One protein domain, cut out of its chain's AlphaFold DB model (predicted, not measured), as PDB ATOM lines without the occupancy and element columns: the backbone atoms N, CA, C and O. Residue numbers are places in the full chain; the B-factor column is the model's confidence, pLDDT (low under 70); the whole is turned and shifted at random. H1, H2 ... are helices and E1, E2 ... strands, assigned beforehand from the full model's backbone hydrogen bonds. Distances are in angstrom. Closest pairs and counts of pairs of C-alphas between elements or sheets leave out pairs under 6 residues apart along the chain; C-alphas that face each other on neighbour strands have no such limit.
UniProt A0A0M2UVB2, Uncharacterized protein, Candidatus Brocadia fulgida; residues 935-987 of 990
ATOM      1  N   ILE A 935     269.876 240.095 190.695       80.88
ATOM      2  CA  ILE A 935     268.508 239.792 191.116       80.88
ATOM      3  C   ILE A 935     268.216 238.312 190.885       80.88
ATOM      4  O   ILE A 935     268.861 237.666 190.057       80.88
ATOM      5  N   VAL A 936     267.216 237.789 191.589       79.25
ATOM      6  CA  VAL A 936     266.676 236.457 191.309       79.25
ATOM      7  C   VAL A 936     265.469 236.602 190.389       79.25
ATOM      8  O   VAL A 936     264.503 237.301 190.709       79.25
ATOM      9  N   ALA A 937     265.551 235.976 189.221       78.81
ATOM     10  CA  ALA A 937     264.561 236.046 188.160       78.81
ATOM     11  C   ALA A 937     264.044 234.650 187.804       78.81
ATOM     12  O   ALA A 937     264.732 233.647 187.989       78.81
ATOM     13  N   ASN A 938     262.829 234.582 187.277       76.81
ATOM     14  CA  ASN A 938     262.264 233.337 186.777       76.81
ATOM     15  C   ASN A 938     262.952 232.928 185.458       76.81
ATOM     16  O   ASN A 938     263.219 233.772 184.598       76.81
ATOM     17  N   THR A 939     263.248 231.638 185.299       79.31
ATOM     18  CA  THR A 939     263.965 231.100 184.127       79.31
ATOM     19  C   THR A 939     263.186 231.225 182.820       79.31
ATOM     20  O   THR A 939     263.802 231.326 181.764       79.31
ATOM     21  N   ASP A 940     261.853 231.253 182.872       75.50
ATOM     22  CA  ASP A 940     260.996 231.202 181.684       75.50
ATOM     23  C   ASP A 940     260.767 232.583 181.061       75.50
ATOM     24  O   ASP A 940     260.565 232.699 179.852       75.50
ATOM     25  N   ASN A 941     260.761 233.643 181.876       72.06
ATOM     26  CA  ASN A 941     260.396 234.989 181.423       72.06
ATOM     27  C   ASN A 941     261.378 236.096 181.842       72.06
ATOM     28  O   ASN A 941     261.134 237.257 181.519       72.06
ATOM     29  N   LEU A 942     262.451 235.757 182.569       72.75
ATOM     30  CA  LEU A 942     263.474 236.686 183.070       72.75
ATOM     31  C   LEU A 942     262.915 237.845 183.923       72.75
ATOM     32  O   LEU A 942     263.611 238.827 184.177       72.75
ATOM     33  N   SER A 943     261.666 237.730 184.387       73.88
ATOM     34  CA  SER A 943     261.041 238.681 185.309       73.88
ATOM     35  C   SER A 943     261.490 238.398 186.744       73.88
ATOM     36  O   SER A 943     261.825 237.258 187.074       73.88
ATOM     37  N   LYS A 944     261.511 239.425 187.606       70.88
ATOM     38  CA  LYS A 944     261.874 239.266 189.021       70.88
ATOM     39  C   LYS A 944     260.969 238.226 189.665       70.88
ATOM     40  O   LYS A 944     259.756 238.248 189.451       70.88
ATOM     41  N   ASP A 945     261.539 237.356 190.493       76.00
ATOM     42  CA  ASP A 945     260.709 236.467 191.294       76.00
ATOM     43  C   ASP A 945     259.791 237.300 192.214       76.00
ATOM     44  O   ASP A 945     260.216 238.247 192.883       76.00
ATOM     45  N   ASN A 946     258.499 236.960 192.211       67.50
ATOM     46  CA  ASN A 946     257.463 237.708 192.924       67.50
ATOM     47  C   ASN A 946     257.708 237.780 194.440       67.50
ATOM     48  O   ASN A 946     257.188 238.677 195.100       67.50
ATOM     49  N   GLU A 947     258.443 236.827 195.011       67.81
ATOM     50  CA  GLU A 947     258.751 236.776 196.437       67.81
ATOM     51  C   GLU A 947     259.992 237.603 196.780       67.81
ATOM     52  O   GLU A 947     259.993 238.296 197.799       67.81
ATOM     53  N   PHE A 948     260.975 237.639 195.874       66.12
ATOM     54  CA  PHE A 948     262.114 238.563 195.930       66.12
ATOM     55  C   PHE A 948     261.641 240.028 195.918       66.12
ATOM     56  O   PHE A 948     262.084 240.842 196.729       66.12
ATOM     57  N   ASP A 949     260.671 240.356 195.057       65.12
ATOM     58  CA  ASP A 949     260.126 241.716 194.934       65.12
ATOM     59  C   ASP A 949     259.181 242.080 196.104       65.12
ATOM     60  O   ASP A 949     259.214 243.204 196.605       65.12
ATOM     61  N   ARG A 950     258.397 241.123 196.637       61.38
ATOM     62  CA  ARG A 950     257.538 241.336 197.828       61.38
ATOM     63  C   ARG A 950     258.316 241.646 199.104       61.38
ATOM     64  O   ARG A 950     257.779 242.322 199.980       61.38
ATOM     65  N   GLN A 951     259.549 241.157 199.226       64.31
ATOM     66  CA  GLN A 951     260.417 241.454 200.368       64.31
ATOM     67  C   GLN A 951     261.087 242.838 200.264       64.31
ATOM     68  O   GLN A 951     261.819 243.218 201.175       64.31
ATOM     69  N   ASN A 952     260.816 243.620 199.203       54.25
ATOM     70  CA  ASN A 952     261.463 244.910 198.919       54.25
ATOM     71  C   ASN A 952     263.000 244.832 198.962       54.25
ATOM     72  O   ASN A 952     263.673 245.811 199.295       54.25
ATOM     73  N   LEU A 953     263.565 243.668 198.635       58.75
ATOM     74  CA  LEU A 953     265.006 243.506 198.555       58.75
ATOM     75  C   LEU A 953     265.486 244.244 197.305       58.75
ATOM     76  O   LEU A 953     265.064 243.972 196.180       58.75
ATOM     77  N   GLY A 954     266.335 245.250 197.517       60.16
ATOM     78  CA  GLY A 954     267.052 245.893 196.425       60.16
ATOM     79  C   GLY A 954     267.947 244.888 195.688       60.16
ATOM     80  O   GLY A 954     268.127 243.758 196.140       60.16
ATOM     81  N   PRO A 955     268.530 245.284 194.550       63.28
ATOM     82  CA  PRO A 955     269.477 244.433 193.845       63.28
ATOM     83  C   PRO A 955     270.693 244.142 194.749       63.28
ATOM     84  O   PRO A 955     271.210 245.045 195.410       63.28
ATOM     85  N   LEU A 956     271.088 242.869 194.827       69.94
ATOM     86  CA  LEU A 956     272.058 242.336 195.792       69.94
ATOM     87  C   LEU A 956     273.429 242.114 195.144       69.94
ATOM     88  O   LEU A 956     273.564 242.133 193.922       69.94
ATOM     89  N   THR A 957     274.458 241.841 195.945       70.12
ATOM     90  CA  THR A 957     275.687 241.225 195.421       70.12
ATOM     91  C   THR A 957     275.382 239.820 194.891       70.12
ATOM     92  O   THR A 957     274.394 239.197 195.290       70.12
ATOM     93  N   ARG A 958     276.236 239.279 194.012       69.69
ATOM     94  CA  ARG A 958     276.065 237.914 193.477       69.69
ATOM     95  C   ARG A 958     275.929 236.880 194.598       69.69
ATOM     96  O   ARG A 958     275.024 236.052 194.558       69.69
ATOM     97  N   ALA A 959     276.772 236.995 195.628       63.25
ATOM     98  CA  ALA A 959     276.736 236.158 196.824       63.25
ATOM     99  C   ALA A 959     275.399 236.275 197.575       63.25
ATOM    100  O   ALA A 959     274.800 235.262 197.928       63.25
ATOM    101  N   GLY A 960     274.903 237.503 197.776       70.44
ATOM    102  CA  GLY A 960     273.618 237.745 198.436       70.44
ATOM    103  C   GLY A 960     272.427 237.190 197.652       70.44
ATOM    104  O   GLY A 960     271.504 236.641 198.249       70.44
ATOM    105  N   ALA A 961     272.459 237.270 196.318       75.12
ATOM    106  CA  ALA A 961     271.436 236.674 195.459       75.12
ATOM    107  C   ALA A 961     271.451 235.135 195.521       75.12
ATOM    108  O   ALA A 961     270.387 234.522 195.578       75.12
ATOM    109  N   PHE A 962     272.637 234.513 195.573       73.31
ATOM    110  CA  PHE A 962     272.786 233.067 195.786       73.31
ATOM    111  C   PHE A 962     272.255 232.621 197.143       73.31
ATOM    112  O   PHE A 962     271.492 231.661 197.205       73.31
ATOM    113  N   GLU A 963     272.607 233.330 198.213       72.00
ATOM    114  CA  GLU A 963     272.168 232.993 199.566       72.00
ATOM    115  C   GLU A 963     270.646 233.109 199.713       72.00
ATOM    116  O   GLU A 963     270.004 232.206 200.250       72.00
ATOM    117  N   TRP A 964     270.049 234.173 199.165       78.94
ATOM    118  CA  TRP A 964     268.595 234.301 199.127       78.94
ATOM    119  C   TRP A 964     267.955 233.164 198.326       78.94
ATOM    120  O   TRP A 964     266.990 232.557 198.789       78.94
ATOM    121  N   MET A 965     268.500 232.842 197.146       77.94
ATOM    122  CA  MET A 965     267.979 231.774 196.292       77.94
ATOM    123  C   MET A 965     268.050 230.413 196.993       77.94
ATOM    124  O   MET A 965     267.074 229.673 196.963       77.94
ATOM    125  N   GLU A 966     269.154 230.088 197.669       75.75
ATOM    126  CA  GLU A 966     269.286 228.853 198.450       75.75
ATOM    127  C   GLU A 966     268.288 228.787 199.609       75.75
ATOM    128  O   GLU A 966     267.601 227.775 199.758       75.75
ATOM    129  N   GLN A 967     268.157 229.855 200.404       77.12
ATOM    130  CA  GLN A 967     267.188 229.913 201.505       77.12
ATOM    131  C   GLN A 967     265.751 229.774 200.989       77.12
ATOM    132  O   GLN A 967     264.941 229.046 201.566       77.12
ATOM    133  N   HIS A 968     265.445 230.425 199.867       78.31
ATOM    134  CA  HIS A 968     264.144 230.330 199.226       78.31
ATOM    135  C   HIS A 968     263.880 228.914 198.691       78.31
ATOM    136  O   HIS A 968     262.807 228.373 198.932       78.31
ATOM    137  N   LEU A 969     264.863 228.256 198.064       78.12
ATOM    138  CA  LEU A 969     264.753 226.871 197.583       78.12
ATOM    139  C   LEU A 969     264.678 225.832 198.710       78.12
ATOM    140  O   LEU A 969     264.094 224.767 198.514       78.12
ATOM    141  N   GLN A 970     265.246 226.115 199.885       75.31
ATOM    142  CA  GLN A 970     265.074 225.269 201.070       75.31
ATOM    143  C   GLN A 970     263.637 225.323 201.603       75.31
ATOM    144  O   GLN A 970     263.112 224.302 202.048       75.31
ATOM    145  N   LEU A 971     262.997 226.493 201.542       77.56
ATOM    146  CA  LEU A 971     261.604 226.690 201.955       77.56
ATOM    147  C   LEU A 971     260.597 226.282 200.862       77.56
ATOM    148  O   LEU A 971     259.496 225.846 201.194       77.56
ATOM    149  N   HIS A 972     260.996 226.366 199.588       79.62
ATOM    150  CA  HIS A 972     260.189 226.085 198.393       79.62
ATOM    151  C   HIS A 972     260.927 225.170 197.396       79.62
ATOM    152  O   HIS A 972     261.365 225.623 196.331       79.62
ATOM    153  N   PRO A 973     261.084 223.865 197.696       80.75
ATOM    154  CA  PRO A 973     261.830 222.934 196.843       80.75
ATOM    155  C   PRO A 973     261.269 222.797 195.418       80.75
ATOM    156  O   PRO A 973     262.007 222.472 194.489       80.75
ATOM    157  N   GLU A 974     259.974 223.059 195.226       74.88
ATOM    158  CA  GLU A 974     259.267 223.033 193.943       74.88
ATOM    159  C   GLU A 974     259.752 224.091 192.939       74.88
ATOM    160  O   GLU A 974     259.517 223.954 191.742       74.88
ATOM    161  N   LYS A 975     260.446 225.134 193.409       74.75
ATOM    162  CA  LYS A 975     261.000 226.214 192.578       74.75
ATOM    163  C   LYS A 975     262.363 225.867 191.966       74.75
ATOM    164  O   LYS A 975     262.900 226.651 191.183       74.75
ATOM    165  N   ARG A 976     262.947 224.711 192.307       77.06
ATOM    166  CA  ARG A 976     264.281 224.301 191.843       77.06
ATOM    167  C   ARG A 976     264.281 224.103 190.323       77.06
ATOM    168  O   ARG A 976     263.547 223.268 189.808       77.06
ATOM    169  N   GLY A 977     265.106 224.881 189.620       75.38
ATOM    170  CA  GLY A 977     265.165 224.908 188.153       75.38
ATOM    171  C   GLY A 977     264.239 225.930 187.478       75.38
ATOM    172  O   GLY A 977     264.313 226.063 186.264       75.38
ATOM    173  N   PHE A 978     263.416 226.663 188.243       75.88
ATOM    174  CA  PHE A 978     262.506 227.706 187.735       75.88
ATOM    175  C   PHE A 978     262.931 229.139 188.101       75.88
ATOM    176  O   PHE A 978     262.265 230.110 187.735       75.88
ATOM    177  N   ILE A 979     264.021 229.281 188.855       81.69
ATOM    178  CA  ILE A 979     264.610 230.560 189.260       81.69
ATOM    179  C   ILE A 979     266.116 230.544 188.993       81.69
ATOM    180  O   ILE A 979     266.761 229.503 189.114       81.69
ATOM    181  N   GLN A 980     266.664 231.694 188.619       80.00
ATOM    182  CA  GLN A 980     268.077 231.895 188.310       80.00
ATOM    183  C   GLN A 980     268.540 233.284 188.750       80.00
ATOM    184  O   GLN A 980     267.731 234.189 188.957       80.00
ATOM    185  N   ILE A 981     269.852 233.461 188.870       80.81
ATOM    186  CA  ILE A 981     270.464 234.740 189.232       80.81
ATOM    187  C   ILE A 981     270.909 235.436 187.957       80.81
ATOM    188  O   ILE A 981     271.686 234.871 187.189       80.81
ATOM    189  N   LEU A 982     270.443 236.664 187.755       77.62
ATOM    190  CA  LEU A 982     270.798 237.487 186.605       77.62
ATOM    191  C   LEU A 982     271.377 238.821 187.070       77.62
ATOM    192  O   LEU A 982     270.923 239.369 188.084       77.62
ATOM    193  N   PRO A 983     272.358 239.371 186.344       76.94
ATOM    194  CA  PRO A 983     272.790 240.735 186.573       76.94
ATOM    195  C   PRO A 983     271.678 241.707 186.134       76.94
ATOM    196  O   PRO A 983     270.914 241.464 185.200       76.94
ATOM    197  N   VAL A 984     271.541 242.827 186.845       71.62
ATOM    198  CA  VAL A 984     270.440 243.795 186.647       71.62
ATOM    199  C   VAL A 984     270.439 244.423 185.246       71.62
ATOM    200  O   VAL A 984     269.407 244.905 184.791       71.62
ATOM    201  N   ASN A 985     271.574 244.427 184.551       68.56
ATOM    202  CA  ASN A 985     271.702 244.885 183.162       68.56
ATOM    203  C   ASN A 985     271.067 243.922 182.135       68.56
ATOM    204  O   ASN A 985     270.712 244.372 181.050       68.56
ATOM    205  N   GLU A 986     270.883 242.646 182.478       64.44
ATOM    206  CA  GLU A 986     270.250 241.615 181.639       64.44
ATOM    207  C   GLU A 986     268.756 241.420 181.967       64.44
ATOM    208  O   GLU A 986     268.061 240.615 181.348       64.44
ATOM    209  N   PHE A 987     268.236 242.185 182.929       61.62
ATOM    210  CA  PHE A 987     266.844 242.149 183.363       61.62
ATOM    211  C   PHE A 987     265.888 242.844 182.374       61.62
ATOM    212  O   PHE A 987     266.118 243.984 181.963       61.62
TER     213      PHE A 987
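What this domain is: This is residues 935 to 987 of the 990 residues of an uncharacterized protein of Candidatus Brocadia fulgida (UniProt A0A0M2UVB2). A small two-strand antiparallel ribbon, E1 and E2, has one long helix, H2, packed over one of its faces, while the short helix H1 sits off to the E1 side. The printed part has 53 residues, with two named strands and two named helices in the order E1, H1, H2, E2; the first and last of these, E1 and E2, are neighbours in the sheet. The class is mixed, helices and strands. The whole is compact and rounded, with a radius of gyration of the C-alphas of 10.0 A and spans of 28 by 21 by 19 A.

Where its parts are: Find C-alpha 935 at (268.508, 239.792, 191.116); from there E1, residues 935 to 938, runs 10.0 A. Next comes H1, residues 946 to 950, 6.1 A long. Look for C-alpha 958 at (276.065, 237.914, 193.477), where H2 begins; it runs 20.2 A to residue 971. E2, residues 979 to 983, covers 13.3 A and ends at C-alpha 983, (272.790, 240.735, 186.573).

How they stand to each other: E1 and E2 are antiparallel neighbours, with 137 degrees between their directions. Check N 937 and O 980, 2.8 A apart, and N 935 and O 982, 2.9 A, both within hydrogen-bond range. The closest C-alphas of H2 and E2 are those of Ala 961 and Ile 981, 6.6 A apart; Ala 961 also comes closest to E1, 6.1 A from the C-alpha of Ile 935. For H1 and E1 the closest C-alphas are those of Phe 948 and Val 936, at 6.8 A. H1 and H2 are near each other, with 5 pairs of C-alphas within 10 A. H1 and E2 are apart. In H1 and H2 every O i to N i+4 pair is within hydrogen-bond range.

The domain as a whole: The two C-alphas farthest apart, Leu 971 and Asn 985, stand 28.0 A from each other. The printed part has no cut, and its three links are short, of 7 residues each. Mean pLDDT of the printed part is 72.6; look for values under 70 at residues 946 to 956, 958 to 959 and 985 to 987.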